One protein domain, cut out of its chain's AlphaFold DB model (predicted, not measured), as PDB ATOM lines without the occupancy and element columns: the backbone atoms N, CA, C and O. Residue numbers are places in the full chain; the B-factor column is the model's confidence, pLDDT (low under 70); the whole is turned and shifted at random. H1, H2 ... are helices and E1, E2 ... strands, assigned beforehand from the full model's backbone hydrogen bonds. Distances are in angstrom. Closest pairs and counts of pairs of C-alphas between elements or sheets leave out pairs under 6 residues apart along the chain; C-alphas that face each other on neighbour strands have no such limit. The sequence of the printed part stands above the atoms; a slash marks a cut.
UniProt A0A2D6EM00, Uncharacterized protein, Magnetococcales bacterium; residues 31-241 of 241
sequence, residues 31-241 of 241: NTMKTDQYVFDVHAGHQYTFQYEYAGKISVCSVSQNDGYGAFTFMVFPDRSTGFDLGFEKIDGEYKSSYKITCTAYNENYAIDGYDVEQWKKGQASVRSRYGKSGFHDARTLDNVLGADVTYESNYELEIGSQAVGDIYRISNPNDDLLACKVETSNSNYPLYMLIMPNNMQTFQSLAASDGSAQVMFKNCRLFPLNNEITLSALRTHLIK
ATOM      1  N   ASN A  31       6.393 -42.646   9.672       53.38
ATOM      2  CA  ASN A  31       7.636 -43.187  10.189       53.38
ATOM      3  C   ASN A  31       7.839 -42.673  11.613       53.38
ATOM      4  O   ASN A  31       8.297 -41.553  11.844       53.38
ATOM      5  N   THR A  32       7.504 -43.515  12.592       53.50
ATOM      6  CA  THR A  32       7.935 -43.295  13.975       53.50
ATOM      7  C   THR A  32       9.424 -43.609  14.054       53.50
ATOM      8  O   THR A  32       9.819 -44.764  14.220       53.50
ATOM      9  N   MET A  33      10.273 -42.595  13.911       48.31
ATOM     10  CA  MET A  33      11.666 -42.747  14.306       48.31
ATOM     11  C   MET A  33      11.710 -42.697  15.833       48.31
ATOM     12  O   MET A  33      11.480 -41.657  16.440       48.31
ATOM     13  N   LYS A  34      11.972 -43.845  16.467       49.00
ATOM     14  CA  LYS A  34      12.342 -43.872  17.883       49.00
ATOM     15  C   LYS A  34      13.717 -43.228  18.014       49.00
ATOM     16  O   LYS A  34      14.729 -43.867  17.743       49.00
ATOM     17  N   THR A  35      13.744 -41.968  18.405       45.12
ATOM     18  CA  THR A  35      14.944 -41.327  18.929       45.12
ATOM     19  C   THR A  35      14.960 -41.533  20.438       45.12
ATOM     20  O   THR A  35      13.991 -41.179  21.108       45.12
ATOM     21  N   ASP A  36      16.032 -42.116  20.974       45.44
ATOM     22  CA  ASP A  36      16.259 -42.175  22.420       45.44
ATOM     23  C   ASP A  36      16.413 -40.740  22.951       45.44
ATOM     24  O   ASP A  36      17.491 -40.151  22.880       45.44
ATOM     25  N   GLN A  37      15.330 -40.148  23.454       49.75
ATOM     26  CA  GLN A  37      15.388 -38.903  24.216       49.75
ATOM     27  C   GLN A  37      15.182 -39.254  25.684       49.75
ATOM     28  O   GLN A  37      14.091 -39.616  26.119       49.75
ATOM     29  N   TYR A  38      16.279 -39.239  26.440       51.53
ATOM     30  CA  TYR A  38      16.277 -39.592  27.854       51.53
ATOM     31  C   TYR A  38      15.546 -38.534  28.677       51.53
ATOM     32  O   TYR A  38      16.163 -37.564  29.106       51.53
ATOM     33  N   VAL A  39      14.277 -38.794  29.001       52.06
ATOM     34  CA  VAL A  39      13.679 -38.318  30.256       52.06
ATOM     35  C   VAL A  39      12.880 -39.464  30.912       52.06
ATOM     36  O   VAL A  39      11.663 -39.568  30.838       52.06
ATOM     37  N   PHE A  40      13.657 -40.395  31.483       50.47
ATOM     38  CA  PHE A  40      13.341 -41.508  32.403       50.47
ATOM     39  C   PHE A  40      12.372 -42.653  32.003       50.47
ATOM     40  O   PHE A  40      12.418 -43.679  32.683       50.47
ATOM     41  N   ASP A  41      11.603 -42.593  30.908       53.25
ATOM     42  CA  ASP A  41      10.838 -43.752  30.385       53.25
ATOM     43  C   ASP A  41      10.639 -43.678  28.851       53.25
ATOM     44  O   ASP A  41      10.451 -42.605  28.288       53.25
ATOM     45  N   VAL A  42      10.630 -44.820  28.155       56.53
ATOM     46  CA  VAL A  42      10.447 -44.944  26.689       56.53
ATOM     47  C   VAL A  42       9.064 -44.445  26.230       56.53
ATOM     48  O   VAL A  42       8.858 -44.183  25.045       56.53
ATOM     49  N   HIS A  43       8.114 -44.308  27.158       57.88
ATOM     50  CA  HIS A  43       6.743 -43.845  26.912       57.88
ATOM     51  C   HIS A  43       6.530 -42.342  27.141       57.88
ATOM     52  O   HIS A  43       5.441 -41.835  26.879       57.88
ATOM     53  N   ALA A  44       7.549 -41.641  27.639       59.94
ATOM     54  CA  ALA A  44       7.474 -40.241  28.040       59.94
ATOM     55  C   ALA A  44       7.488 -39.260  26.854       59.94
ATOM     56  O   ALA A  44       7.006 -38.132  26.953       59.94
ATOM     57  N   GLY A  45       7.999 -39.696  25.703       68.12
ATOM     58  CA  GLY A  45       8.114 -38.835  24.542       68.12
ATOM     59  C   GLY A  45       8.381 -39.587  23.249       68.12
ATOM     60  O   GLY A  45       8.995 -40.656  23.245       68.12
ATOM     61  N   HIS A  46       7.903 -39.028  22.139       71.44
ATOM     62  CA  HIS A  46       8.108 -39.579  20.804       71.44
ATOM     63  C   HIS A  46       8.353 -38.471  19.784       71.44
ATOM     64  O   HIS A  46       7.642 -37.468  19.752       71.44
ATOM     65  N   GLN A  47       9.326 -38.707  18.904       74.69
ATOM     66  CA  GLN A  47       9.456 -37.954  17.669       74.69
ATOM     67  C   GLN A  47       8.560 -38.571  16.602       74.69
ATOM     68  O   GLN A  47       8.613 -39.773  16.321       74.69
ATOM     69  N   TYR A  48       7.774 -37.721  15.959       75.31
ATOM     70  CA  TYR A  48       6.892 -38.127  14.886       75.31
ATOM     71  C   TYR A  48       7.250 -37.403  13.609       75.31
ATOM     72  O   TYR A  48       7.247 -36.177  13.562       75.31
ATOM     73  N   THR A  49       7.572 -38.178  12.573       77.81
ATOM     74  CA  THR A  49       7.872 -37.658  11.242       77.81
ATOM     75  C   THR A  49       6.767 -38.066  10.282       77.81
ATOM     76  O   THR A  49       6.486 -39.249  10.087       77.81
ATOM     77  N   PHE A  50       6.167 -37.062   9.663       75.75
ATOM     78  CA  PHE A  50       5.158 -37.200   8.631       75.75
ATOM     79  C   PHE A  50       5.816 -36.976   7.279       75.75
ATOM     80  O   PHE A  50       6.418 -35.928   7.027       75.75
ATOM     81  N   GLN A  51       5.706 -37.977   6.413       71.31
ATOM     82  CA  GLN A  51       6.157 -37.911   5.034       71.31
ATOM     83  C   GLN A  51       4.990 -38.271   4.122       71.31
ATOM     84  O   GLN A  51       4.307 -39.270   4.340       71.31
ATOM     85  N   TYR A  52       4.775 -37.450   3.098       69.75
ATOM     86  CA  TYR A  52       3.705 -37.657   2.136       69.75
ATOM     87  C   TYR A  52       4.263 -38.129   0.794       69.75
ATOM     88  O   TYR A  52       5.249 -37.580   0.309       69.75
ATOM     89  N   GLU A  53       3.639 -39.144   0.193       61.22
ATOM     90  CA  GLU A  53       4.149 -39.781  -1.033       61.22
ATOM     91  C   GLU A  53       3.567 -39.200  -2.330       61.22
ATOM     92  O   GLU A  53       4.023 -39.530  -3.426       61.22
ATOM     93  N   TYR A  54       2.564 -38.319  -2.249       63.59
ATOM     94  CA  TYR A  54       1.878 -37.836  -3.445       63.59
ATOM     95  C   TYR A  54       2.520 -36.556  -3.971       63.59
ATOM     96  O   TYR A  54       2.394 -35.476  -3.392       63.59
ATOM     97  N   ALA A  55       3.153 -36.675  -5.135       68.69
ATOM     98  CA  ALA A  55       3.725 -35.546  -5.851       68.69
ATOM     99  C   ALA A  55       2.671 -34.460  -6.152       68.69
ATOM    100  O   ALA A  55       1.565 -34.748  -6.613       68.69
ATOM    101  N   GLY A  56       3.038 -33.193  -5.933       72.62
ATOM    102  CA  GLY A  56       2.251 -32.023  -6.345       72.62
ATOM    103  C   GLY A  56       1.031 -31.683  -5.479       72.62
ATOM    104  O   GLY A  56       0.192 -30.891  -5.912       72.62
ATOM    105  N   LYS A  57       0.909 -32.256  -4.275       84.56
ATOM    106  CA  LYS A  57      -0.148 -31.914  -3.311       84.56
ATOM    107  C   LYS A  57       0.427 -31.491  -1.966       84.56
ATOM    108  O   LYS A  57       1.392 -32.079  -1.492       84.56
ATOM    109  N   ILE A  58      -0.198 -30.492  -1.351       87.19
ATOM    110  CA  ILE A  58       0.118 -30.015  -0.002       87.19
ATOM    111  C   ILE A  58      -0.989 -30.492   0.923       87.19
ATOM    112  O   ILE A  58      -2.168 -30.317   0.619       87.19
ATOM    113  N   SER A  59      -0.617 -31.085   2.046       87.44
ATOM    114  CA  SER A  59      -1.576 -31.609   3.014       87.44
ATOM    115  C   SER A  59      -1.627 -30.713   4.234       87.44
ATOM    116  O   SER A  59      -0.585 -30.337   4.766       87.44
ATOM    117  N   VAL A  60      -2.836 -30.370   4.671       89.69
ATOM    118  CA  VAL A  60      -3.073 -29.633   5.913       89.69
ATOM    119  C   VAL A  60      -3.634 -30.606   6.936       89.69
ATOM    120  O   VAL A  60      -4.696 -31.197   6.727       89.69
ATOM    121  N   CYS A  61      -2.904 -30.784   8.027       87.31
ATOM    122  CA  CYS A  61      -3.184 -31.760   9.066       87.31
ATOM    123  C   CYS A  61      -3.482 -31.063  10.386       87.31
ATOM    124  O   CYS A  61      -2.813 -30.102  10.747       87.31
ATOM    125  N   SER A  62      -4.473 -31.561  11.118       88.56
ATOM    126  CA  SER A  62      -4.726 -31.184  12.508       88.56
ATOM    127  C   SER A  62      -4.448 -32.374  13.410       88.56
ATOM    128  O   SER A  62      -4.979 -33.457  13.165       88.56
ATOM    129  N   VAL A  63      -3.629 -32.177  14.440       84.19
ATOM    130  CA  VAL A  63      -3.270 -33.205  15.428       84.19
ATOM    131  C   VAL A  63      -3.725 -32.762  16.803       84.19
ATOM    132  O   VAL A  63      -3.550 -31.600  17.148       84.19
ATOM    133  N   SER A  64      -4.276 -33.697  17.578       79.12
ATOM    134  CA  SER A  64      -4.478 -33.561  19.019       79.12
ATOM    135  C   SER A  64      -3.711 -34.640  19.761       79.12
ATOM    136  O   SER A  64      -3.659 -35.795  19.321       79.12
ATOM    137  N   GLN A  65      -3.181 -34.262  20.917       73.94
ATOM    138  CA  GLN A  65      -2.662 -35.193  21.910       73.94
ATOM    139  C   GLN A  65      -3.776 -35.582  22.890       73.94
ATOM    140  O   GLN A  65      -4.837 -34.955  22.939       73.94
ATOM    141  N   ASN A  66      -3.534 -36.638  23.662       62.41
ATOM    142  CA  ASN A  66      -4.463 -37.130  24.681       62.41
ATOM    143  C   ASN A  66      -4.561 -36.215  25.921       62.41
ATOM    144  O   ASN A  66      -5.351 -36.487  26.813       62.41
ATOM    145  N   ASP A  67      -3.794 -35.123  25.980       61.06
ATOM    146  CA  ASP A  67      -3.820 -34.139  27.076       61.06
ATOM    147  C   ASP A  67      -5.164 -33.377  27.172       61.06
ATOM    148  O   ASP A  67      -5.487 -32.744  28.173       61.06
ATOM    149  N   GLY A  68      -5.987 -33.432  26.118       56.06
ATOM    150  CA  GLY A  68      -7.288 -32.773  26.042       56.06
ATOM    151  C   GLY A  68      -7.239 -31.249  25.851       56.06
ATOM    152  O   GLY A  68      -8.293 -30.618  25.669       56.06
ATOM    153  N   TYR A  69      -6.048 -30.651  25.833       62.66
ATOM    154  CA  TYR A  69      -5.846 -29.207  25.720       62.66
ATOM    155  C   TYR A  69      -5.236 -28.796  24.379       62.66
ATOM    156  O   TYR A  69      -5.577 -27.720  23.881       62.66
ATOM    157  N   GLY A  70      -4.400 -29.635  23.759       70.12
ATOM    158  CA  GLY A  70      -3.684 -29.268  22.544       70.12
ATOM    159  C   GLY A  70      -4.210 -29.899  21.276       70.12
ATOM    160  O   GLY A  70      -4.110 -31.106  21.081       70.12
ATOM    161  N   ALA A  71      -4.714 -29.047  20.383       86.38
ATOM    162  CA  ALA A  71      -4.732 -29.332  18.963       86.38
ATOM    163  C   ALA A  71      -4.078 -28.185  18.197       86.38
ATOM    164  O   ALA A  71      -4.247 -27.015  18.551       86.38
ATOM    165  N   PHE A  72      -3.356 -28.532  17.139       89.75
ATOM    166  CA  PHE A  72      -2.748 -27.562  16.242       89.75
ATOM    167  C   PHE A  72      -2.829 -28.036  14.798       89.75
ATOM    168  O   PHE A  72      -3.024 -29.227  14.529       89.75
ATOM    169  N   THR A  73      -2.689 -27.093  13.870       92.38
ATOM    170  CA  THR A  73      -2.741 -27.354  12.432       92.38
ATOM    171  C   THR A  73      -1.376 -27.100  11.798       92.38
ATOM    172  O   THR A  73      -0.705 -26.120  12.118       92.38
ATOM    173  N   PHE A  74      -0.944 -27.976  10.894       91.25
ATOM    174  CA  PHE A  74       0.331 -27.863  10.190       91.25
ATOM    175  C   PHE A  74       0.237 -28.324   8.735       91.25
ATOM    176  O   PHE A  74      -0.705 -29.015   8.346       91.25
ATOM    177  N   MET A  75       1.227 -27.937   7.932       90.31
ATOM    178  CA  MET A  75       1.347 -28.321   6.528       90.31
ATOM    179  C   MET A  75       2.445 -29.358   6.302       90.31
ATOM    180  O   MET A  75       3.522 -29.267   6.888       90.31
ATOM    181  N   VAL A  76       2.191 -30.278   5.371       86.69
ATOM    182  CA  VAL A  76       3.168 -31.221   4.816       86.69
ATOM    183  C   VAL A  76       3.280 -30.977   3.311       86.69
ATOM    184  O   VAL A  76       2.282 -31.007   2.588       86.69
ATOM    185  N   PHE A  77       4.498 -30.709   2.839       84.94
ATOM    186  CA  PHE A  77       4.790 -30.448   1.427       84.94
ATOM    187  C   PHE A  77       5.175 -31.743   0.690       84.94
ATOM    188  O   PHE A  77       5.774 -32.625   1.300       84.94
ATOM    189  N   PRO A  78       4.892 -31.865  -0.620       77.88
ATOM    190  CA  PRO A  78       5.040 -33.127  -1.362       77.88
ATOM    191  C   PRO A  78       6.491 -33.609  -1.521       77.88
ATOM    192  O   PRO A  78       6.732 -34.764  -1.844       77.88
ATOM    193  N   ASP A  79       7.466 -32.721  -1.338       75.50
ATOM    194  CA  ASP A  79       8.904 -32.981  -1.456       75.50
ATOM    195  C   ASP A  79       9.627 -32.976  -0.099       75.50
ATOM    196  O   ASP A  79      10.860 -32.966  -0.054       75.50
ATOM    197  N   ARG A  80       8.890 -32.904   1.015       76.25
ATOM    198  CA  ARG A  80       9.464 -32.719   2.352       76.25
ATOM    199  C   ARG A  80       8.797 -33.625   3.373       76.25
ATOM    200  O   ARG A  80       7.607 -33.905   3.303       76.25
ATOM    201  N   SER A  81       9.570 -33.976   4.392       77.94
ATOM    202  CA  SER A  81       9.036 -34.493   5.647       77.94
ATOM    203  C   SER A  81       8.874 -33.348   6.644       77.94
ATOM    204  O   SER A  81       9.627 -32.372   6.617       77.94
ATOM    205  N   THR A  82       7.884 -33.461   7.517       82.19
ATOM    206  CA  THR A  82       7.651 -32.552   8.643       82.19
ATOM    207  C   THR A  82       7.678 -33.371   9.919       82.19
ATOM    208  O   THR A  82       7.065 -34.436   9.972       82.19
ATOM    209  N   GLY A  83       8.418 -32.910  10.923       80.44
ATOM    210  CA  GLY A  83       8.593 -33.636  12.172       80.44
ATOM    211  C   GLY A  83       8.276 -32.773  13.378       80.44
ATOM    212  O   GLY A  83       8.421 -31.554  13.330       80.44
ATOM    213  N   PHE A  84       7.837 -33.412  14.452       77.62
ATOM    214  CA  PHE A  84       7.681 -32.762  15.742       77.62
ATOM    215  C   PHE A  84       7.856 -33.768  16.877       77.62
ATOM    216  O   PHE A  84       7.479 -34.938  16.767       77.62
ATOM    217  N   ASP A  85       8.452 -33.291  17.960       75.75
ATOM    218  CA  ASP A  85       8.695 -34.062  19.173       75.75
ATOM    219  C   ASP A  85       7.561 -33.785  20.145       75.75
ATOM    220  O   ASP A  85       7.254 -32.624  20.396       75.75
ATOM    221  N   LEU A  86       6.939 -34.827  20.682       71.75
ATOM    222  CA  LEU A  86       5.826 -34.709  21.615       71.75
ATOM    223  C   LEU A  86       6.146 -35.377  22.941       71.75
ATOM    224  O   LEU A  86       6.609 -36.518  22.955       71.75
ATOM    225  N   GLY A  87       5.795 -34.711  24.038       70.25
ATOM    226  CA  GLY A  87       5.625 -35.378  25.324       70.25
ATOM    227  C   GLY A  87       4.245 -35.998  25.485       70.25
ATOM    228  O   GLY A  87       3.309 -35.686  24.746       70.25
ATOM    229  N   PHE A  88       4.121 -36.890  26.464       67.12
ATOM    230  CA  PHE A  88       2.835 -37.456  26.865       67.12
ATOM    231  C   PHE A  88       2.566 -37.174  28.330       67.12
ATOM    232  O   PHE A  88       3.344 -37.544  29.205       67.12
ATOM    233  N   GLU A  89       1.416 -36.572  28.604       61.75
ATOM    234  CA  GLU A  89       0.962 -36.388  29.973       61.75
ATOM    235  C   GLU A  89       0.491 -37.721  30.579       61.75
ATOM    236  O   GLU A  89      -0.051 -38.607  29.905       61.75
ATOM    237  N   LYS A  90       0.691 -37.856  31.889       63.97
ATOM    238  CA  LYS A  90       0.161 -38.957  32.689       63.97
ATOM    239  C   LYS A  90      -1.328 -38.731  32.960       63.97
ATOM    240  O   LYS A  90      -1.690 -37.788  33.654       63.97
ATOM    241  N   ILE A  91      -2.182 -39.643  32.499       60.00
ATOM    242  CA  ILE A  91      -3.634 -39.588  32.722       60.00
ATOM    243  C   ILE A  91      -4.035 -40.789  33.579       60.00
ATOM    244  O   ILE A  91      -3.730 -41.930  33.240       60.00
ATOM    245  N   ASP A  92      -4.700 -40.534  34.708       64.12
ATOM    246  CA  ASP A  92      -5.191 -41.562  35.643       64.12
ATOM    247  C   ASP A  92      -4.122 -42.542  36.161       64.12
ATOM    248  O   ASP A  92      -4.413 -43.694  36.473       64.12
ATOM    249  N   GLY A  93      -2.864 -42.107  36.278       60.28
ATOM    250  CA  GLY A  93      -1.792 -42.979  36.769       60.28
ATOM    251  C   GLY A  93      -0.962 -43.657  35.677       60.28
ATOM    252  O   GLY A  93       0.112 -44.165  35.996       60.28
ATOM    253  N   GLU A  94      -1.395 -43.605  34.416       60.09
ATOM    254  CA  GLU A  94      -0.751 -44.267  33.279       60.09
ATOM    255  C   GLU A  94      -0.279 -43.257  32.224       60.09
ATOM    256  O   GLU A  94      -0.951 -42.262  31.942       60.09
ATOM    257  N   TYR A  95       0.860 -43.534  31.587       61.28
ATOM    258  CA  TYR A  95       1.233 -42.846  30.351       61.28
ATOM    259  C   TYR A  95       0.421 -43.431  29.205       61.28
ATOM    260  O   TYR A  95       0.579 -44.599  28.850       61.28
ATOM    261  N   LYS A  96      -0.460 -42.622  28.614       58.25
ATOM    262  CA  LYS A  96      -1.241 -43.032  27.444       58.25
ATOM    263  C   LYS A  96      -0.741 -42.310  26.206       58.25
ATOM    264  O   LYS A  96      -1.247 -41.246  25.849       58.25
ATOM    265  N   SER A  97       0.211 -42.942  25.520       63.22
ATOM    266  CA  SER A  97       0.675 -42.508  24.206       63.22
ATOM    267  C   SER A  97      -0.427 -42.732  23.171       63.22
ATOM    268  O   SER A  97      -0.679 -43.855  22.725       63.22
ATOM    269  N   SER A  98      -1.111 -41.665  22.787       65.69
ATOM    270  CA  SER A  98      -1.962 -41.684  21.606       65.69
ATOM    271  C   SER A  98      -2.027 -40.294  21.002       65.69
ATOM    272  O   SER A  98      -2.027 -39.292  21.720       65.69
ATOM    273  N   TYR A  99      -2.113 -40.259  19.681       73.69
ATOM    274  CA  TYR A  99      -2.405 -39.059  18.921       73.69
ATOM    275  C   TYR A  99      -3.617 -39.332  18.030       73.69
ATOM    276  O   TYR A  99      -3.865 -40.468  17.603       73.69
ATOM    277  N   LYS A 100      -4.388 -38.285  17.747       79.06
ATOM    278  CA  LYS A 100      -5.419 -38.309  16.708       79.06
ATOM    279  C   LYS A 100      -5.092 -37.235  15.697       79.06
ATOM    280  O   LYS A 100      -4.897 -36.081  16.063       79.06
ATOM    281  N   ILE A 101      -5.055 -37.637  14.435       80.50
ATOM    282  CA  ILE A 101      -4.764 -36.767  13.304       80.50
ATOM    283  C   ILE A 101      -5.937 -36.753  12.327       80.50
ATOM    284  O   ILE A 101      -6.700 -37.713  12.219       80.50
ATOM    285  N   THR A 102      -6.116 -35.643  11.623       82.75
ATOM    286  CA  THR A 102      -6.992 -35.539  10.456       82.75
ATOM    287  C   THR A 102      -6.322 -34.642   9.429       82.75
ATOM    288  O   THR A 102      -5.979 -33.508   9.752       82.75
ATOM    289  N   CYS A 103      -6.154 -35.140   8.205       83.69
ATOM    290  CA  CYS A 103      -5.484 -34.431   7.120       83.69
ATOM    291  C   CYS A 103      -6.411 -34.242   5.920       83.69
ATOM    292  O   CYS A 103      -7.240 -35.100   5.619       83.69
ATOM    293  N   THR A 104      -6.252 -33.118   5.225       85.38
ATOM    294  CA  THR A 104      -6.902 -32.837   3.939       85.38
ATOM    295  C   THR A 104      -5.840 -32.448   2.920       85.38
ATOM    296  O   THR A 104      -4.979 -31.619   3.210       85.38
ATOM    297  N   ALA A 105      -5.887 -33.058   1.735       86.25
ATOM    298  CA  ALA A 105      -4.948 -32.784   0.653       86.25
ATOM    299  C   ALA A 105      -5.480 -31.701  -0.289       86.25
ATOM    300  O   ALA A 105      -6.629 -31.748  -0.728       86.25
ATOM    301  N   TYR A 106      -4.597 -30.790  -0.671       86.94
ATOM    302  CA  TYR A 106      -4.885 -29.644  -1.518       86.94
ATOM    303  C   TYR A 106      -3.907 -29.574  -2.692       86.94
ATOM    304  O   TYR A 106      -2.748 -29.984  -2.597       86.94
ATOM    305  N   ASN A 107      -4.364 -29.022  -3.816       87.31
ATOM    306  CA  ASN A 107      -3.469 -28.681  -4.922       87.31
ATOM    307  C   ASN A 107      -2.610 -27.466  -4.538       87.31
ATOM    308  O   ASN A 107      -3.095 -26.562  -3.865       87.31
ATOM    309  N   GLU A 108      -1.366 -27.389  -5.017       86.38
ATOM    310  CA  GLU A 108      -0.446 -26.291  -4.655       86.38
ATOM    311  C   GLU A 108      -0.988 -24.889  -4.988       86.38
ATOM    312  O   GLU A 108      -0.742 -23.928  -4.260       86.38
ATOM    313  N   ASN A 109      -1.758 -24.774  -6.072       89.00
ATOM    314  CA  ASN A 109      -2.348 -23.514  -6.530       89.00
ATOM    315  C   ASN A 109      -3.745 -23.248  -5.950       89.00
ATOM    316  O   ASN A 109      -4.427 -22.332  -6.401       89.00
ATOM    317  N   TYR A 110      -4.194 -24.061  -4.995       89.75
ATOM    318  CA  TYR A 110      -5.452 -23.826  -4.303       89.75
ATOM    319  C   TYR A 110      -5.338 -22.560  -3.445       89.75
ATOM    320  O   TYR A 110      -4.388 -22.427  -2.667       89.75
ATOM    321  N   ALA A 111      -6.272 -21.629  -3.640       91.06
ATOM    322  CA  ALA A 111      -6.385 -20.407  -2.855       91.06
ATOM    323  C   ALA A 111      -7.102 -20.708  -1.540       91.06
ATOM    324  O   ALA A 111      -8.113 -21.402  -1.553       91.06
ATOM    325  N   ILE A 112      -6.556 -20.200  -0.439       89.56
ATOM    326  CA  ILE A 112      -7.091 -20.415   0.907       89.56
ATOM    327  C   ILE A 112      -8.052 -19.284   1.252       89.56
ATOM    328  O   ILE A 112      -7.751 -18.109   1.009       89.56
ATOM    329  N   ASP A 113      -9.168 -19.633   1.885       90.25
ATOM    330  CA  ASP A 113     -10.159 -18.671   2.352       90.25
ATOM    331  C   ASP A 113     -10.697 -18.964   3.762       90.25
ATOM    332  O   ASP A 113     -10.234 -19.849   4.486       90.25
ATOM    333  N   GLY A 114     -11.691 -18.174   4.180       90.81
ATOM    334  CA  GLY A 114     -12.360 -18.363   5.464       90.81
ATOM    335  C   GLY A 114     -13.109 -19.696   5.586       90.81
ATOM    336  O   GLY A 114     -13.240 -20.214   6.693       90.81
ATOM    337  N   TYR A 115     -13.579 -20.290   4.484       90.94
ATOM    338  CA  TYR A 115     -14.209 -21.608   4.529       90.94
ATOM    339  C   TYR A 115     -13.186 -22.685   4.896       90.94
ATOM    340  O   TYR A 115     -13.480 -23.509   5.766       90.94
ATOM    341  N   ASP A 116     -11.987 -22.656   4.310       91.69
ATOM    342  CA  ASP A 116     -10.903 -23.578   4.674       91.69
ATOM    343  C   ASP A 116     -10.525 -23.460   6.146       91.69
ATOM    344  O   ASP A 116     -10.416 -24.470   6.846       91.69
ATOM    345  N   VAL A 117     -10.404 -22.223   6.639       91.81
ATOM    346  CA  VAL A 117     -10.124 -21.950   8.051       91.81
ATOM    347  C   VAL A 117     -11.142 -22.621   8.967       91.81
ATOM    348  O   VAL A 117     -10.769 -23.282   9.940       91.81
ATOM    349  N   GLU A 118     -12.425 -22.502   8.643       91.19
ATOM    350  CA  GLU A 118     -13.492 -23.124   9.421       91.19
ATOM    351  C   GLU A 118     -13.485 -24.655   9.306       91.19
ATOM    352  O   GLU A 118     -13.806 -25.350  10.274       91.19
ATOM    353  N   GLN A 119     -13.075 -25.221   8.166       90.06
ATOM    354  CA  GLN A 119     -12.867 -26.668   8.057       90.06
ATOM    355  C   GLN A 119     -11.689 -27.143   8.911       90.06
ATOM    356  O   GLN A 119     -11.804 -28.173   9.575       90.06
ATOM    357  N   TRP A 120     -10.582 -26.400   8.970       91.19
ATOM    358  CA  TRP A 120      -9.438 -26.769   9.810       91.19
ATOM    359  C   TRP A 120      -9.762 -26.642  11.299       91.19
ATOM    360  O   TRP A 120      -9.447 -27.553  12.062       91.19
ATOM    361  N   LYS A 121     -10.501 -25.606  11.714       90.62
ATOM    362  CA  LYS A 121     -11.051 -25.497  13.079       90.62
ATOM    363  C   LYS A 121     -11.969 -26.671  13.434       90.62
ATOM    364  O   LYS A 121     -11.871 -27.225  14.530       90.62
ATOM    365  N   LYS A 122     -12.829 -27.113  12.506       88.44
ATOM    366  CA  LYS A 122     -13.617 -28.350  12.677       88.44
ATOM    367  C   LYS A 122     -12.728 -29.588  12.759       88.44
ATOM    368  O   LYS A 122     -13.032 -30.485  13.537       88.44
ATOM    369  N   GLY A 123     -11.632 -29.629  12.001       87.56
ATOM    370  CA  GLY A 123     -10.595 -30.655  12.095       87.56
ATOM    371  C   GLY A 123     -10.001 -30.730  13.500       87.56
ATOM    372  O   GLY A 123     -10.038 -31.799  14.107       87.56
ATOM    373  N   GLN A 124      -9.560 -29.596  14.056       88.12
ATOM    374  CA  GLN A 124      -9.086 -29.485  15.442       88.12
ATOM    375  C   GLN A 124     -10.148 -29.964  16.446       88.12
ATOM    376  O   GLN A 124      -9.871 -30.813  17.291       88.12
ATOM    377  N   ALA A 125     -11.389 -29.485  16.327       86.50
ATOM    378  CA  ALA A 125     -12.481 -29.915  17.201       86.50
ATOM    379  C   ALA A 125     -12.782 -31.423  17.075       86.50
ATOM    380  O   ALA A 125     -13.055 -32.086  18.075       86.50
ATOM    381  N   SER A 126     -12.700 -31.982  15.865       84.62
ATOM    382  CA  SER A 126     -12.903 -33.407  15.584       84.62
ATOM    383  C   SER A 126     -11.839 -34.261  16.265       84.62
ATOM    384  O   SER A 126     -12.186 -35.195  16.992       84.62
ATOM    385  N   VAL A 127     -10.552 -33.921  16.121       83.94
ATOM    386  CA  VAL A 127      -9.479 -34.682  16.781       83.94
ATOM    387  C   VAL A 127      -9.561 -34.587  18.306       83.94
ATOM    388  O   VAL A 127      -9.360 -35.600  18.971       83.94
ATOM    389  N   ARG A 128      -9.975 -33.440  18.864       84.06
ATOM    390  CA  ARG A 128     -10.220 -33.282  20.310       84.06
ATOM    391  C   ARG A 128     -11.425 -34.080  20.808       84.06
ATOM    392  O   ARG A 128     -11.375 -34.669  21.887       84.06
ATOM    393  N   SER A 129     -12.495 -34.157  20.014       81.88
ATOM    394  CA  SER A 129     -13.723 -34.877  20.389       81.88
ATOM    395  C   SER A 129     -13.488 -36.370  20.601       81.88
ATOM    396  O   SER A 129     -14.087 -36.976  21.488       81.88
ATOM    397  N   ARG A 130     -12.529 -36.941  19.861       77.44
ATOM    398  CA  ARG A 130     -12.072 -38.328  20.020       77.44
ATOM    399  C   ARG A 130     -11.407 -38.585  21.384       77.44
ATOM    400  O   ARG A 130     -11.296 -39.743  21.772       77.44
ATOM    401  N   TYR A 131     -11.028 -37.527  22.103       73.69
ATOM    402  CA  TYR A 131     -10.508 -37.534  23.475       73.69
ATOM    403  C   TYR A 131     -11.519 -37.022  24.518       73.69
ATOM    404  O   TYR A 131     -11.157 -36.714  25.650       73.69
ATOM    405  N   GLY A 132     -12.802 -36.899  24.158       76.38
ATOM    406  CA  GLY A 132     -13.853 -36.444  25.076       76.38
ATOM    407  C   GLY A 132     -13.871 -34.932  25.325       76.38
ATOM    408  O   GLY A 132     -14.521 -34.475  26.265       76.38
ATOM    409  N   LYS A 133     -13.181 -34.138  24.496       78.62
ATOM    410  CA  LYS A 133     -13.145 -32.668  24.578       78.62
ATOM    411  C   LYS A 133     -13.786 -32.054  23.336       78.62
ATOM    412  O   LYS A 133     -13.433 -32.412  22.223       78.62
ATOM    413  N   SER A 134     -14.723 -31.125  23.493       73.44
ATOM    414  CA  SER A 134     -15.413 -30.491  22.362       73.44
ATOM    415  C   SER A 134     -14.829 -29.116  22.004       73.44
ATOM    416  O   SER A 134     -14.343 -28.385  22.866       73.44
ATOM    417  N   GLY A 135     -14.912 -28.756  20.718       78.44
ATOM    418  CA  GLY A 135     -14.599 -27.413  20.209       78.44
ATOM    419  C   GLY A 135     -13.107 -27.085  20.090       78.44
ATOM    420  O   GLY A 135     -12.249 -27.960  20.200       78.44
ATOM    421  N   PHE A 136     -12.804 -25.807  19.865       82.62
ATOM    422  CA  PHE A 136     -11.468 -25.203  19.936       82.62
ATOM    423  C   PHE A 136     -11.504 -24.022  20.917       82.62
ATOM    424  O   PHE A 136     -12.579 -23.627  21.367       82.62
ATOM    425  N   HIS A 137     -10.341 -23.492  21.284       85.12
ATOM    426  CA  HIS A 137     -10.255 -22.332  22.169       85.12
ATOM    427  C   HIS A 137     -10.166 -21.037  21.357       85.12
ATOM    428  O   HIS A 137      -9.405 -20.979  20.386       85.12
ATOM    429  N   ASP A 138     -10.928 -20.019  21.758       88.75
ATOM    430  CA  ASP A 138     -10.810 -18.660  21.221       88.75
ATOM    431  C   ASP A 138      -9.471 -18.030  21.621       88.75
ATOM    432  O   ASP A 138      -8.816 -18.457  22.580       88.75
ATOM    433  N   ALA A 139      -9.065 -17.004  20.875       91.12
ATOM    434  CA  ALA A 139      -7.842 -16.278  21.167       91.12
ATOM    435  C   ALA A 139      -7.934 -15.524  22.504       91.12
ATOM    436  O   ALA A 139      -8.973 -14.987  22.892       91.12
ATOM    437  N   ARG A 140      -6.801 -15.455  23.199       90.56
ATOM    438  CA  ARG A 140      -6.591 -14.671  24.423       90.56
ATOM    439  C   ARG A 140      -5.211 -14.021  24.418       90.56
ATOM    440  O   ARG A 140      -4.335 -14.443  23.674       90.56
ATOM    441  N   THR A 141      -4.984 -13.020  25.251       90.38
ATOM    442  CA  THR A 141      -3.634 -12.467  25.418       90.38
ATOM    443  C   THR A 141      -2.768 -13.437  26.219       90.38
ATOM    444  O   THR A 141      -3.218 -13.955  27.240       90.38
ATOM    445  N   LEU A 142      -1.551 -13.682  25.735       90.44
ATOM    446  CA  LEU A 142      -0.507 -14.476  26.388       90.44
ATOM    447  C   LEU A 142       0.733 -13.604  26.656       90.44
ATOM    448  O   LEU A 142       0.773 -12.437  26.260       90.44
ATOM    449  N   ASP A 143       1.735 -14.176  27.318       88.50
ATOM    450  CA  ASP A 143       2.842 -13.422  27.921       88.50
ATOM    451  C   ASP A 143       3.831 -12.811  26.917       88.50
ATOM    452  O   ASP A 143       4.336 -11.707  27.135       88.50
ATOM    453  N   ASN A 144       4.121 -13.505  25.815       86.69
ATOM    454  CA  ASN A 144       5.116 -13.085  24.828       86.69
ATOM    455  C   ASN A 144       4.464 -12.712  23.500       86.69
ATOM    456  O   ASN A 144       3.425 -13.252  23.132       86.69
ATOM    457  N   VAL A 145       5.110 -11.830  22.738       88.06
ATOM    458  CA  VAL A 145       4.644 -11.405  21.411       88.06
ATOM    459  C   VAL A 145       5.489 -12.075  20.333       88.06
ATOM    460  O   VAL A 145       6.710 -11.949  20.320       88.06
ATOM    461  N   LEU A 146       4.824 -12.764  19.410       82.62
ATOM    462  CA  LEU A 146       5.431 -13.419  18.250       82.62
ATOM    463  C   LEU A 146       5.423 -12.506  17.005       82.62
ATOM    464  O   LEU A 146       6.274 -12.630  16.127       82.62
ATOM    465  N   GLY A 147       4.484 -11.557  16.955       76.31
ATOM    466  CA  GLY A 147       4.345 -10.517  15.929       76.31
ATOM    467  C   GLY A 147       2.877 -10.123  15.745       76.31
ATOM    468  O   GLY A 147       2.024 -10.914  16.113       76.31
ATOM    469  N   ALA A 148       2.581  -8.932  15.202       75.25
ATOM    470  CA  ALA A 148       1.227  -8.438  14.861       75.25
ATOM    471  C   ALA A 148       0.096  -8.965  15.781       75.25
ATOM    472  O   ALA A 148      -0.818  -9.646  15.328       75.25
ATOM    473  N   ASP A 149       0.231  -8.726  17.088       80.81
ATOM    474  CA  ASP A 149      -0.705  -9.133  18.151       80.81
ATOM    475  C   ASP A 149      -0.919 -10.645  18.357       80.81
ATOM    476  O   ASP A 149      -1.661 -11.058  19.250       80.81
ATOM    477  N   VAL A 150      -0.208 -11.495  17.619       86.31
ATOM    478  CA  VAL A 150      -0.069 -12.916  17.934       86.31
ATOM    479  C   VAL A 150       0.836 -13.062  19.144       86.31
ATOM    480  O   VAL A 150       1.995 -12.633  19.144       86.31
ATOM    481  N   THR A 151       0.287 -13.684  20.178       91.38
ATOM    482  CA  THR A 151       0.972 -13.894  21.450       91.38
ATOM    483  C   THR A 151       1.205 -15.373  21.695       91.38
ATOM    484  O   THR A 151       0.505 -16.225  21.147       91.38
ATOM    485  N   TYR A 152       2.213 -15.696  22.494       90.56
ATOM    486  CA  TYR A 152       2.480 -17.058  22.922       90.56
ATOM    487  C   TYR A 152       2.991 -17.101  24.361       90.56
ATOM    488  O   TYR A 152       3.573 -16.143  24.867       90.56
ATOM    489  N   GLU A 153       2.795 -18.233  25.015       87.75
ATOM    490  CA  GLU A 153       3.461 -18.577  26.269       87.75
ATOM    491  C   GLU A 153       4.173 -19.916  26.090       87.75
ATOM    492  O   GLU A 153       3.725 -20.781  25.328       87.75
ATOM    493  N   SER A 154       5.297 -20.058  26.780       83.75
ATOM    494  CA  SER A 154       6.036 -21.306  26.911       83.75
ATOM    495  C   SER A 154       6.195 -21.577  28.395       83.75
ATOM    496  O   SER A 154       6.878 -20.816  29.083       83.75
ATOM    497  N   ASN A 155       5.575 -22.646  28.879       72.56
ATOM    498  CA  ASN A 155       5.710 -23.053  30.271       72.56
ATOM    499  C   ASN A 155       6.351 -24.441  30.326       72.56
ATOM    500  O   ASN A 155       5.946 -25.338  29.581       72.56
ATOM    501  N   TYR A 156       7.287 -24.628  31.260       63.28
ATOM    502  CA  TYR A 156       7.948 -25.904  31.575       63.28
ATOM    503  C   TYR A 156       7.011 -26.887  32.314       63.28
ATOM    504  O   TYR A 156       7.410 -27.550  33.266       63.28
ATOM    505  N   GLU A 157       5.730 -26.927  31.942       64.31
ATOM    506  CA  GLU A 157       4.673 -27.682  32.636       64.31
ATOM    507  C   GLU A 157       4.512 -29.116  32.129       64.31
ATOM    508  O   GLU A 157       3.707 -29.874  32.671       64.31
ATOM    509  N   LEU A 158       5.245 -29.514  31.085       68.88
ATOM    510  CA  LEU A 158       5.221 -30.900  30.647       68.88
ATOM    511  C   LEU A 158       6.038 -31.725  31.644       68.88
ATOM    512  O   LEU A 158       7.254 -31.873  31.516       68.88
ATOM    513  N   GLU A 159       5.348 -32.234  32.659       65.25
ATOM    514  CA  GLU A 159       5.927 -33.074  33.693       65.25
ATOM    515  C   GLU A 159       5.530 -34.540  33.527       65.25
ATOM    516  O   GLU A 159       4.364 -34.900  33.365       65.25
ATOM    517  N   ILE A 160       6.520 -35.416  33.643       66.19
ATOM    518  CA  ILE A 160       6.368 -36.867  33.576       66.19
ATOM    519  C   ILE A 160       6.937 -37.415  34.873       66.19
ATOM    520  O   ILE A 160       8.130 -37.353  35.142       66.19
ATOM    521  N   GLY A 161       6.047 -37.878  35.752       64.44
ATOM    522  CA  GLY A 161       6.440 -38.400  37.057       64.44
ATOM    523  C   GLY A 161       6.986 -37.322  37.997       64.44
ATOM    524  O   GLY A 161       7.817 -37.636  38.846       64.44
ATOM    525  N   SER A 162       6.491 -36.083  37.900       64.38
ATOM    526  CA  SER A 162       6.985 -34.900  38.642       64.38
ATOM    527  C   SER A 162       8.391 -34.445  38.223       64.38
ATOM    528  O   SER A 162       9.100 -33.796  38.992       64.38
ATOM    529  N   GLN A 163       8.827 -34.825  37.021       64.94
ATOM    530  CA  GLN A 163      10.050 -34.330  36.397       64.94
ATOM    531  C   GLN A 163       9.664 -33.519  35.167       64.94
ATOM    532  O   GLN A 163       8.908 -34.017  34.341       64.94
ATOM    533  N   ALA A 164      10.183 -32.299  35.035       68.25
ATOM    534  CA  ALA A 164      10.011 -31.506  33.823       68.25
ATOM    535  C   ALA A 164      10.751 -32.180  32.657       68.25
ATOM    536  O   ALA A 164      11.941 -32.482  32.766       68.25
ATOM    537  N   VAL A 165      10.044 -32.434  31.557       71.94
ATOM    538  CA  VAL A 165      10.574 -33.169  30.393       71.94
ATOM    539  C   VAL A 165      10.437 -32.407  29.078       71.94
ATOM    540  O   VAL A 165      10.862 -32.888  28.028       71.94
ATOM    541  N   GLY A 166       9.834 -31.222  29.116       77.50
ATOM    542  CA  GLY A 166       9.641 -30.384  27.948       77.50
ATOM    543  C   GLY A 166       8.789 -29.160  28.237       77.50
ATOM    544  O   GLY A 166       8.502 -28.829  29.389       77.50
ATOM    545  N   ASP A 167       8.360 -28.534  27.153       80.31
ATOM    546  CA  ASP A 167       7.613 -27.290  27.150       80.31
ATOM    547  C   ASP A 167       6.241 -27.479  26.521       80.31
ATOM    548  O   ASP A 167       6.059 -28.197  25.530       80.31
ATOM    549  N   ILE A 168       5.280 -26.738  27.057       82.38
ATOM    550  CA  ILE A 168       3.980 -26.537  26.435       82.38
ATOM    551  C   ILE A 168       3.982 -25.146  25.814       82.38
ATOM    552  O   ILE A 168       4.123 -24.147  26.521       82.38
ATOM    553  N   TYR A 169       3.789 -25.085  24.499       86.44
ATOM    554  CA  TYR A 169       3.640 -23.837  23.764       86.44
ATOM    555  C   TYR A 169       2.167 -23.601  23.485       86.44
ATOM    556  O   TYR A 169       1.534 -24.380  22.768       86.44
ATOM    557  N   ARG A 170       1.624 -22.508  24.021       89.25
ATOM    558  CA  ARG A 170       0.285 -22.032  23.659       89.25
ATOM    559  C   ARG A 170       0.454 -20.802  22.792       89.25
ATOM    560  O   ARG A 170       1.140 -19.868  23.190       89.25
ATOM    561  N   ILE A 171      -0.136 -20.815  21.606       91.69
ATOM    562  CA  ILE A 171      -0.068 -19.715  20.647       91.69
ATOM    563  C   ILE A 171      -1.480 -19.212  20.418       91.69
ATOM    564  O   ILE A 171      -2.387 -19.996  20.145       91.69
ATOM    565  N   SER A 172      -1.653 -17.904  20.508       93.31
ATOM    566  CA  SER A 172      -2.931 -17.232  20.379       93.31
ATOM    567  C   SER A 172      -2.874 -16.200  19.268       93.31
ATOM    568  O   SER A 172      -2.103 -15.244  19.341       93.31
ATOM    569  N   ASN A 173      -3.713 -16.387  18.252       94.88
ATOM    570  CA  ASN A 173      -3.870 -15.442  17.157       94.88
ATOM    571  C   ASN A 173      -5.237 -14.747  17.268       94.88
ATOM    572  O   ASN A 173      -6.249 -15.345  16.893       94.88
ATOM    573  N   PRO A 174      -5.288 -13.504  17.786       94.56
ATOM    574  CA  PRO A 174      -6.526 -12.735  17.888       94.56
ATOM    575  C   PRO A 174      -6.929 -12.050  16.576       94.56
ATOM    576  O   PRO A 174      -8.001 -11.458  16.521       94.56
ATOM    577  N   ASN A 175      -6.089 -12.103  15.538       94.31
ATOM    578  CA  ASN A 175      -6.380 -11.474  14.254       94.31
ATOM    579  C   ASN A 175      -7.452 -12.248  13.477       94.31
ATOM    580  O   ASN A 175      -7.670 -13.439  13.711       94.31
ATOM    581  N   ASP A 176      -8.041 -11.574  12.488       92.56
ATOM    582  CA  ASP A 176      -8.910 -12.181  11.468       92.56
ATOM    583  C   ASP A 176      -8.109 -12.867  10.339       92.56
ATOM    584  O   ASP A 176      -8.666 -13.604   9.524       92.56
ATOM    585  N   ASP A 177      -6.789 -12.664  10.320       93.44
ATOM    586  CA  ASP A 177      -5.864 -13.214   9.333       93.44
ATOM    587  C   ASP A 177      -5.222 -14.522   9.812       93.44
ATOM    588  O   ASP A 177      -4.979 -14.741  11.005       93.44
ATOM    589  N   LEU A 178      -4.893 -15.398   8.861       93.19
ATOM    590  CA  LEU A 178      -4.162 -16.631   9.134       93.19
ATOM    591  C   LEU A 178      -2.692 -16.307   9.394       93.19
ATOM    592  O   LEU A 178      -2.019 -15.753   8.528       93.19
ATOM    593  N   LEU A 179      -2.156 -16.711  10.542       93.25
ATOM    594  CA  LEU A 179      -0.712 -16.696  10.750       93.25
ATOM    595  C   LEU A 179      -0.132 -18.045  10.322       93.25
ATOM    596  O   LEU A 179      -0.644 -19.094  10.704       93.25
ATOM    597  N   ALA A 180       0.968 -18.034   9.578       92.62
ATOM    598  CA  ALA A 180       1.754 -19.238   9.341       92.62
ATOM    599  C   ALA A 180       3.203 -19.031   9.780       92.62
ATOM    600  O   ALA A 180       3.763 -17.955   9.568       92.62
ATOM    601  N   CYS A 181       3.802 -20.065  10.368       91.69
ATOM    602  CA  CYS A 181       5.165 -20.042  10.897       91.69
ATOM    603  C   CYS A 181       5.922 -21.314  10.535       91.69
ATOM    604  O   CYS A 181       5.365 -22.413  10.566       91.69
ATOM    605  N   LYS A 182       7.224 -21.173  10.282       92.12
ATOM    606  CA  LYS A 182       8.164 -22.286  10.394       92.12
ATOM    607  C   LYS A 182       8.554 -22.424  11.862       92.12
ATOM    608  O   LYS A 182       8.857 -21.432  12.518       92.12
ATOM    609  N   VAL A 183       8.570 -23.644  12.364       89.06
ATOM    610  CA  VAL A 183       8.985 -23.987  13.717       89.06
ATOM    611  C   VAL A 183      10.169 -24.935  13.616       89.06
ATOM    612  O   VAL A 183      10.103 -25.972  12.956       89.06
ATOM    613  N   GLU A 184      11.273 -24.541  14.238       87.62
ATOM    614  CA  GLU A 184      12.473 -25.360  14.384       87.62
ATOM    615  C   GLU A 184      12.627 -25.746  15.852       87.62
ATOM    616  O   GLU A 184      12.448 -24.901  16.727       87.62
ATOM    617  N   THR A 185      12.959 -27.008  16.114       79.69
ATOM    618  CA  THR A 185      13.254 -27.511  17.460       79.69
ATOM    619  C   THR A 185      14.682 -28.051  17.488       79.69
ATOM    620  O   THR A 185      15.216 -28.475  16.463       79.69
ATOM    621  N   SER A 186      15.313 -28.056  18.660       76.12
ATOM    622  CA  SER A 186      16.631 -28.677  18.870       76.12
ATOM    623  C   SER A 186      16.624 -30.205  18.713       76.12
ATOM    624  O   SER A 186      17.679 -30.816  18.560       76.12
ATOM    625  N   ASN A 187      15.440 -30.814  18.733       70.75
ATOM    626  CA  ASN A 187      15.228 -32.255  18.811       70.75
ATOM    627  C   ASN A 187      14.756 -32.890  17.489       70.75
ATOM    628  O   ASN A 187      14.804 -34.116  17.349       70.75
ATOM    629  N   SER A 188      14.394 -32.078  16.490       75.94
ATOM    630  CA  SER A 188      13.971 -32.528  15.163       75.94
ATOM    631  C   SER A 188      14.797 -31.891  14.051       75.94
ATOM    632  O   SER A 188      14.927 -30.675  13.949       75.94
ATOM    633  N   ASN A 189      15.286 -32.732  13.136       77.44
ATOM    634  CA  ASN A 189      15.924 -32.285  11.892       77.44
ATOM    635  C   ASN A 189      14.902 -31.915  10.799       77.44
ATOM    636  O   ASN A 189      15.284 -31.420   9.737       77.44
ATOM    637  N   TYR A 190      13.611 -32.167  11.035       83.31
ATOM    638  CA  TYR A 190      12.528 -31.866  10.105       83.31
ATOM    639  C   TYR A 190      11.703 -30.694  10.647       83.31
ATOM    640  O   TYR A 190      11.053 -30.851  11.681       83.31
ATOM    641  N   PRO A 191      11.705 -29.527   9.979       86.88
ATOM    642  CA  PRO A 191      10.959 -28.368  10.453       86.88
ATOM    643  C   PRO A 191       9.449 -28.617  10.402       86.88
ATOM    644  O   PRO A 191       8.953 -29.313   9.513       86.88
ATOM    645  N   LEU A 192       8.731 -27.983  11.326       88.00
ATOM    646  CA  LEU A 192       7.274 -27.948  11.362       88.00
ATOM    647  C   LEU A 192       6.763 -26.653  10.728       88.00
ATOM    648  O   LEU A 192       7.341 -25.588  10.913       88.00
ATOM    649  N   TYR A 193       5.671 -26.727   9.973       91.62
ATOM    650  CA  TYR A 193       5.057 -25.565   9.327       91.62
ATOM    651  C   TYR A 193       3.648 -25.367   9.874       91.62
ATOM    652  O   TYR A 193       2.699 -25.958   9.366       91.62
ATOM    653  N   MET A 194       3.516 -24.579  10.940       92.19
ATOM    654  CA  MET A 194       2.251 -24.386  11.649       92.19
ATOM    655  C   MET A 194       1.352 -23.360  10.957       92.19
ATOM    656  O   MET A 194       1.825 -22.336  10.462       92.19
ATOM    657  N   LEU A 195       0.047 -23.628  10.993       94.06
ATOM    658  CA  LEU A 195      -1.031 -22.727  10.603       94.06
ATOM    659  C   LEU A 195      -1.825 -22.341  11.855       94.06
ATOM    660  O   LEU A 195      -2.552 -23.153  12.428       94.06
ATOM    661  N   ILE A 196      -1.675 -21.093  12.286       92.50
ATOM    662  CA  ILE A 196      -2.295 -20.553  13.492       92.50
ATOM    663  C   ILE A 196      -3.530 -19.751  13.077       92.50
ATOM    664  O   ILE A 196      -3.442 -18.628  12.576       92.50
ATOM    665  N   MET A 197      -4.692 -20.379  13.244       93.31
ATOM    666  CA  MET A 197      -5.966 -19.904  12.705       93.31
ATOM    667  C   MET A 197      -6.400 -18.556  13.313       93.31
ATOM    668  O   MET A 197      -6.036 -18.265  14.450       93.31
ATOM    669  N   PRO A 198      -7.209 -17.758  12.600       94.00
ATOM    670  CA  PRO A 198      -7.842 -16.553  13.141       94.00
ATOM    671  C   PRO A 198      -8.722 -16.817  14.364       94.00
ATOM    672  O   PRO A 198      -9.427 -17.836  14.393       94.00
ATOM    673  N   ASN A 199      -8.748 -15.876  15.314       93.62
ATOM    674  CA  ASN A 199      -9.457 -15.977  16.599       93.62
ATOM    675  C   ASN A 199      -9.373 -17.396  17.198       93.62
ATOM    676  O   ASN A 199     -10.376 -18.087  17.397       93.62
ATOM    677  N   ASN A 200      -8.152 -17.887  17.382       92.00
ATOM    678  CA  ASN A 200      -7.913 -19.247  17.842       92.00
ATOM    679  C   ASN A 200      -6.669 -19.317  18.720       92.00
ATOM    680  O   ASN A 200      -5.668 -18.639  18.481       92.00
ATOM    681  N   MET A 201      -6.738 -20.192  19.717       90.56
ATOM    682  CA  MET A 201      -5.597 -20.614  20.507       90.56
ATOM    683  C   MET A 201      -5.283 -22.079  20.210       90.56
ATOM    684  O   MET A 201      -6.160 -22.945  20.277       90.56
ATOM    685  N   GLN A 202      -4.016 -22.347  19.915       88.81
ATOM    686  CA  GLN A 202      -3.484 -23.682  19.658       88.81
ATOM    687  C   GLN A 202      -2.444 -24.021  20.707       88.81
ATOM    688  O   GLN A 202      -1.712 -23.146  21.167       88.81
ATOM    689  N   THR A 203      -2.368 -25.299  21.058       85.75
ATOM    690  CA  THR A 203      -1.320 -25.801  21.944       85.75
ATOM    691  C   THR A 203      -0.598 -26.927  21.237       85.75
ATOM    692  O   THR A 203      -1.240 -27.819  20.678       85.75
ATOM    693  N   PHE A 204       0.725 -26.886  21.276       83.31
ATOM    694  CA  PHE A 204       1.557 -28.028  20.940       83.31
ATOM    695  C   PHE A 204       2.632 -28.182  22.009       83.31
ATOM    696  O   PHE A 204       3.050 -27.215  22.651       83.31
ATOM    697  N   GLN A 205       3.042 -29.419  22.229       81.06
ATOM    698  CA  GLN A 205       4.037 -29.768  23.228       81.06
ATOM    699  C   GLN A 205       5.345 -30.096  22.520       81.06
ATOM    700  O   GLN A 205       5.321 -30.633  21.414       81.06
ATOM    701  N   SER A 206       6.473 -29.788  23.154       80.25
ATOM    702  CA  SER A 206       7.799 -30.141  22.653       80.25
ATOM    703  C   SER A 206       8.647 -30.723  23.774       80.25
ATOM    704  O   SER A 206       8.636 -30.210  24.890       80.25
ATOM    705  N   LEU A 207       9.375 -31.800  23.491       79.12
ATOM    706  CA  LEU A 207      10.329 -32.377  24.438       79.12
ATOM    707  C   LEU A 207      11.550 -31.466  24.599       79.12
ATOM    708  O   LEU A 207      12.005 -30.858  23.628       79.12
ATOM    709  N   ALA A 208      12.109 -31.422  25.808       74.38
ATOM    710  CA  ALA A 208      13.392 -30.773  26.056       74.38
ATOM    711  C   ALA A 208      14.532 -31.546  25.376       74.38
ATOM    712  O   ALA A 208      14.466 -32.765  25.191       74.38
ATOM    713  N   ALA A 209      15.591 -30.847  24.973       71.19
ATOM    714  CA  ALA A 209      16.810 -31.475  24.481       71.19
ATOM    715  C   ALA A 209      17.536 -32.233  25.598       71.19
ATOM    716  O   ALA A 209      17.219 -32.109  26.782       71.19
ATOM    717  N   SER A 210      18.546 -33.018  25.221       66.25
ATOM    718  CA  SER A 210      19.329 -33.833  26.160       66.25
ATOM    719  C   SER A 210      20.065 -33.024  27.234       66.25
ATOM    720  O   SER A 210      20.392 -33.568  28.285       66.25
ATOM    721  N   ASP A 211      20.313 -31.735  26.995       67.56
ATOM    722  CA  ASP A 211      20.884 -30.797  27.965       67.56
ATOM    723  C   ASP A 211      19.825 -30.103  28.846       67.56
ATOM    724  O   ASP A 211      20.160 -29.227  29.644       67.56
ATOM    725  N   GLY A 212      18.553 -30.494  28.718       61.72
ATOM    726  CA  GLY A 212      17.414 -29.907  29.420       61.72
ATOM    727  C   GLY A 212      16.914 -28.596  28.813       61.72
ATOM    728  O   GLY A 212      15.940 -28.038  29.313       61.72
ATOM    729  N   SER A 213      17.537 -28.093  27.741       65.62
ATOM    730  CA  SER A 213      17.054 -26.899  27.053       65.62
ATOM    731  C   SER A 213      15.942 -27.258  26.070       65.62
ATOM    732  O   SER A 213      16.091 -28.122  25.211       65.62
ATOM    733  N   ALA A 214      14.805 -26.587  26.159       64.50
ATOM    734  CA  ALA A 214      13.801 -26.623  25.112       64.50
ATOM    735  C   ALA A 214      13.982 -25.363  24.260       64.50
ATOM    736  O   ALA A 214      13.862 -24.238  24.743       64.50
ATOM    737  N   GLN A 215      14.382 -25.548  23.000       69.94
ATOM    738  CA  GLN A 215      14.596 -24.444  22.066       69.94
ATOM    739  C   GLN A 215      13.671 -24.621  20.874       69.94
ATOM    740  O   GLN A 215      14.057 -25.162  19.839       69.94
ATOM    741  N   VAL A 216      12.432 -24.165  21.034       82.00
ATOM    742  CA  VAL A 216      11.539 -23.932  19.903       82.00
ATOM    743  C   VAL A 216      11.800 -22.531  19.371       82.00
ATOM    744  O   VAL A 216      11.701 -21.539  20.089       82.00
ATOM    745  N   MET A 217      12.109 -22.444  18.083       87.00
ATOM    746  CA  MET A 217      12.243 -21.180  17.374       87.00
ATOM    747  C   MET A 217      11.135 -21.034  16.341       87.00
ATOM    748  O   MET A 217      11.031 -21.824  15.401       87.00
ATOM    749  N   PHE A 218      10.366 -19.959  16.476       88.19
ATOM    750  CA  PHE A 218       9.423 -19.514  15.461       88.19
ATOM    751  C   PHE A 218      10.153 -18.640  14.437       88.19
ATOM    752  O   PHE A 218      10.746 -17.617  14.779       88.19
ATOM    753  N   LYS A 219      10.133 -19.051  13.172       89.50
ATOM    754  CA  LYS A 219      10.795 -18.377  12.052       89.50
ATOM    755  C   LYS A 219       9.803 -18.081  10.940       89.50
ATOM    756  O   LYS A 219       8.829 -18.805  10.739       89.50
ATOM    757  N   ASN A 220      10.092 -17.022  10.186       90.44
ATOM    758  CA  ASN A 220       9.345 -16.639   8.983       90.44
ATOM    759  C   ASN A 220       7.834 -16.501   9.210       90.44
ATOM    760  O   ASN A 220       7.034 -16.769   8.314       90.44
ATOM    761  N   CYS A 221       7.448 -16.097  10.420       90.19
ATOM    762  CA  CYS A 221       6.058 -15.921  10.791       90.19
ATOM    763  C   CYS A 221       5.446 -14.742  10.044       90.19
ATOM    764  O   CYS A 221       6.001 -13.640  10.046       90.19
ATOM    765  N   ARG A 222       4.301 -14.967   9.400       90.69
ATOM    766  CA  ARG A 222       3.623 -13.932   8.620       90.69
ATOM    767  C   ARG A 222       2.112 -14.107   8.647       90.69
ATOM    768  O   ARG A 222       1.623 -15.233   8.605       90.69
ATOM    769  N   LEU A 223       1.403 -12.979   8.725       91.56
ATOM    770  CA  LEU A 223      -0.046 -12.916   8.563       91.56
ATOM    771  C   LEU A 223      -0.424 -12.918   7.082       91.56
ATOM    772  O   LEU A 223       0.217 -12.265   6.250       91.56
ATOM    773  N   PHE A 224      -1.478 -13.662   6.788       90.44
ATOM    774  CA  PHE A 224      -2.001 -13.927   5.463       90.44
ATOM    775  C   PHE A 224      -3.500 -13.610   5.457       90.44
ATOM    776  O   PHE A 224      -4.267 -14.326   6.112       90.44
ATOM    777  N   PRO A 225      -3.929 -12.555   4.741       90.31
ATOM    778  CA  PRO A 225      -5.343 -12.238   4.622       90.31
ATOM    779  C   PRO A 225      -6.116 -13.348   3.908       90.31
ATOM    780  O   PRO A 225      -5.649 -13.942   2.939       90.31
ATOM    781  N   LEU A 226      -7.336 -13.604   4.378       89.19
ATOM    782  CA  LEU A 226      -8.221 -14.664   3.875       89.19
ATOM    783  C   LEU A 226      -9.156 -14.163   2.768       89.19
ATOM    784  O   LEU A 226     -10.360 -14.413   2.767       89.19
ATOM    785  N   ASN A 227      -8.596 -13.418   1.820       85.19
ATOM    786  CA  ASN A 227      -9.317 -12.759   0.729       85.19
ATOM    787  C   ASN A 227      -9.251 -13.533  -0.606       85.19
ATOM    788  O   ASN A 227      -9.541 -12.950  -1.649       85.19
ATOM    789  N   ASN A 228      -8.896 -14.825  -0.582       78.75
ATOM    790  CA  ASN A 228      -8.633 -15.685  -1.750       78.75
ATOM    791  C   ASN A 228      -7.381 -15.336  -2.580       78.75
ATOM    792  O   ASN A 228      -7.186 -15.906  -3.654       78.75
ATOM    793  N   GLU A 229      -6.508 -14.431  -2.130       79.81
ATOM    794  CA  GLU A 229      -5.315 -14.052  -2.910       79.81
ATOM    795  C   GLU A 229      -4.088 -14.929  -2.622       79.81
ATOM    796  O   GLU A 229      -3.113 -14.907  -3.377       79.81
ATOM    797  N   ILE A 230      -4.112 -15.714  -1.543       85.12
ATOM    798  CA  ILE A 230      -2.964 -16.504  -1.091       85.12
ATOM    799  C   ILE A 230      -3.193 -17.985  -1.364       85.12
ATOM    800  O   ILE A 230      -4.136 -18.601  -0.870       85.12
ATOM    801  N   THR A 231      -2.286 -18.568  -2.146       89.88
ATOM    802  CA  THR A 231      -2.255 -20.007  -2.417       89.88
ATOM    803  C   THR A 231      -1.349 -20.743  -1.435       89.88
ATOM    804  O   THR A 231      -0.425 -20.163  -0.852       89.88
ATOM    805  N   LEU A 232      -1.542 -22.057  -1.304       86.00
ATOM    806  CA  LEU A 232      -0.638 -22.910  -0.519       86.00
ATOM    807  C   LEU A 232       0.812 -22.874  -1.034       86.00
ATOM    808  O   LEU A 232       1.751 -22.946  -0.243       86.00
ATOM    809  N   SER A 233       1.023 -22.701  -2.342       87.06
ATOM    810  CA  SER A 233       2.355 -22.503  -2.935       87.06
ATOM    811  C   SER A 233       3.003 -21.173  -2.518       87.06
ATOM    812  O   SER A 233       4.204 -21.112  -2.220       87.06
ATOM    813  N   ALA A 234       2.214 -20.097  -2.430       86.88
ATOM    814  CA  ALA A 234       2.697 -18.814  -1.924       86.88
ATOM    815  C   ALA A 234       3.083 -18.916  -0.437       86.88
ATOM    816  O   ALA A 234       4.177 -18.484  -0.063       86.88
ATOM    817  N   LEU A 235       2.252 -19.572   0.386       87.38
ATOM    818  CA  LEU A 235       2.587 -19.886   1.782       87.38
ATOM    819  C   LEU A 235       3.886 -20.691   1.884       87.38
ATOM    820  O   LEU A 235       4.807 -20.282   2.589       87.38
ATOM    821  N   ARG A 236       4.003 -21.789   1.125       85.44
ATOM    822  CA  ARG A 236       5.213 -22.625   1.059       85.44
ATOM    823  C   ARG A 236       6.469 -21.789   0.826       85.44
ATOM    824  O   ARG A 236       7.466 -21.943   1.528       85.44
ATOM    825  N   THR A 237       6.410 -20.880  -0.144       87.81
ATOM    826  CA  THR A 237       7.536 -20.014  -0.516       87.81
ATOM    827  C   THR A 237       7.957 -19.088   0.624       87.81
ATOM    828  O   THR A 237       9.145 -18.810   0.770       87.81
ATOM    829  N   HIS A 238       7.009 -18.603   1.429       87.38
ATOM    830  CA  HIS A 238       7.311 -17.738   2.567       87.38
ATOM    831  C   HIS A 238       7.902 -18.491   3.750       87.38
ATOM    832  O   HIS A 238       8.804 -17.970   4.396       87.38
ATOM    833  N   LEU A 239       7.427 -19.704   4.020       86.50
ATOM    834  CA  LEU A 239       7.852 -20.438   5.207       86.50
ATOM    835  C   LEU A 239       9.220 -21.117   5.044       86.50
ATOM    836  O   LEU A 239       9.913 -21.324   6.038       86.50
ATOM    837  N   ILE A 240       9.617 -21.463   3.814       81.81
ATOM    838  CA  ILE A 240      10.888 -22.160   3.536       81.81
ATOM    839  C   ILE A 240      12.096 -21.209   3.477       81.81
ATOM    840  O   ILE A 240      13.199 -21.636   3.816       81.81
ATOM    841  N   LYS A 241      11.905 -19.969   3.009       65.56
ATOM    842  CA  LYS A 241      12.980 -18.977   2.809       65.56
ATOM    843  C   LYS A 241      13.540 -18.465   4.121       65.56
ATOM    844  O   LYS A 241      14.777 -18.365   4.226       65.56
TER     845      LYS A 241
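What this domain is: This is residues 31 to 241 of the 241 residues of an uncharacterized protein of Magnetococcales bacterium (UniProt A0A2D6EM00). Picture a strongly twisted sheet of six strands, E5, E2, E3, E11, E10 and E13, as the middle slab, with the two helices H1 and H2 over one face and two smaller sheets over the other. The four-stranded sheet E7, E8, E9, E12 and the ribbon E1 with E4 cover that second face, the ribbon only partly face to face with it, while the small pair E6 and E14 sits at one end of the longest axis. The printed part has 211 residues with 14 named strands and two named helices, in the order E1 to E6, H1, E7 to E14, H2; the sheets are antiparallel and the class is mostly strand. It is compact, with a radius of gyration of the C-alphas of 16.3 A and spans of 48 by 37 by 31 A.

How they stand to each other: Start with the six-stranded sheet, which runs E5 (residues 99 to 107), E2 (57 to 65), E3 (71 to 76), E11 (192 to 196), E10 (178 to 185), E13 (216 to 224). Look for N 60 and O 104 at 2.9 A between E2 and E5, N 61 and O 74 at 2.8 A in the hairpin of E2 and E3, and N 195 and O 73 at 2.8 A between E11 and E3. Further across, N 181 and O 194 are 3.0 A apart in the hairpin of E10 and E11, and N 219 and O 182 are 2.8 A apart between E13 and E10. H1 (114 to 129) and H2 (232 to 240) are on the same face, two layers, helices on one face of a sheet. H1 has a height over the sheet of 8.1 A and lies over E2, only just slantwise to it at 32 degrees on the local plane; their closest C-alphas, of Ser 62 and Gln 124, are 5.5 A apart. The sheet curls round H2, whose C-alpha of Leu 239 is 5.5 A from that of Lys 182 in E10, their closest pair. H1 and H2 are apart, and in both every O i to N i+4 pair is within hydrogen-bond range. Three sheets, the six-stranded one, a four-stranded one and the two-stranded one of E1 (45 to 52) and E4 (81 to 87), form a stack of sheets, face to face in turn. E7 (144 to 147), E8 (150 to 160) and E9 (163 to 173) are a meander, each strand the antiparallel neighbour of the one before, and E12 (200 to 207) follows beside E9; find N 152 and O 144 at 2.8 A, N 153 and O 170 at 3.0 A, and N 169 and O 204 at 2.9 A. This sheet faces the six-stranded one at 9.4 A centre to centre, with planes 19 degrees apart. The sheet of E1 and E4, with N 48 and O 84 at 2.9 A, faces the six-stranded sheet too, the parts that face each other 9.5 A centre to centre and their planes 42 degrees apart. E6 (111 to 113) and E14 (227 to 231) have N 112 and O 230 at 2.9 A.

Where its parts are: Find C-alpha 45 at (8.114, -38.835, 24.542), where E1 begins its 22.9 A. E2 measures 25.6 A, E5 26.0 A, H1 22.3 A, E8 29.3 A, E9 30.3 A and E12 23.4 A. E10 and E13 each span 22.2 A, and E13 bends by 57 degrees at residue 220. H2 covers 12.2 A and ends at C-alpha 240, (10.888, -22.160, 3.536).

The domain as a whole: The C-alphas of Gly 93 and Glu 229 are the two farthest apart, 49.2 A. The printed part has no cut and ends at the chain's last residue, 241. The links E4 to E5 and H1 to E7 are long. Mean pLDDT of the printed part is 79.2; look for values under 70 at 50 residues, among them 31 to 45, 88 to 98 and 156 to 164.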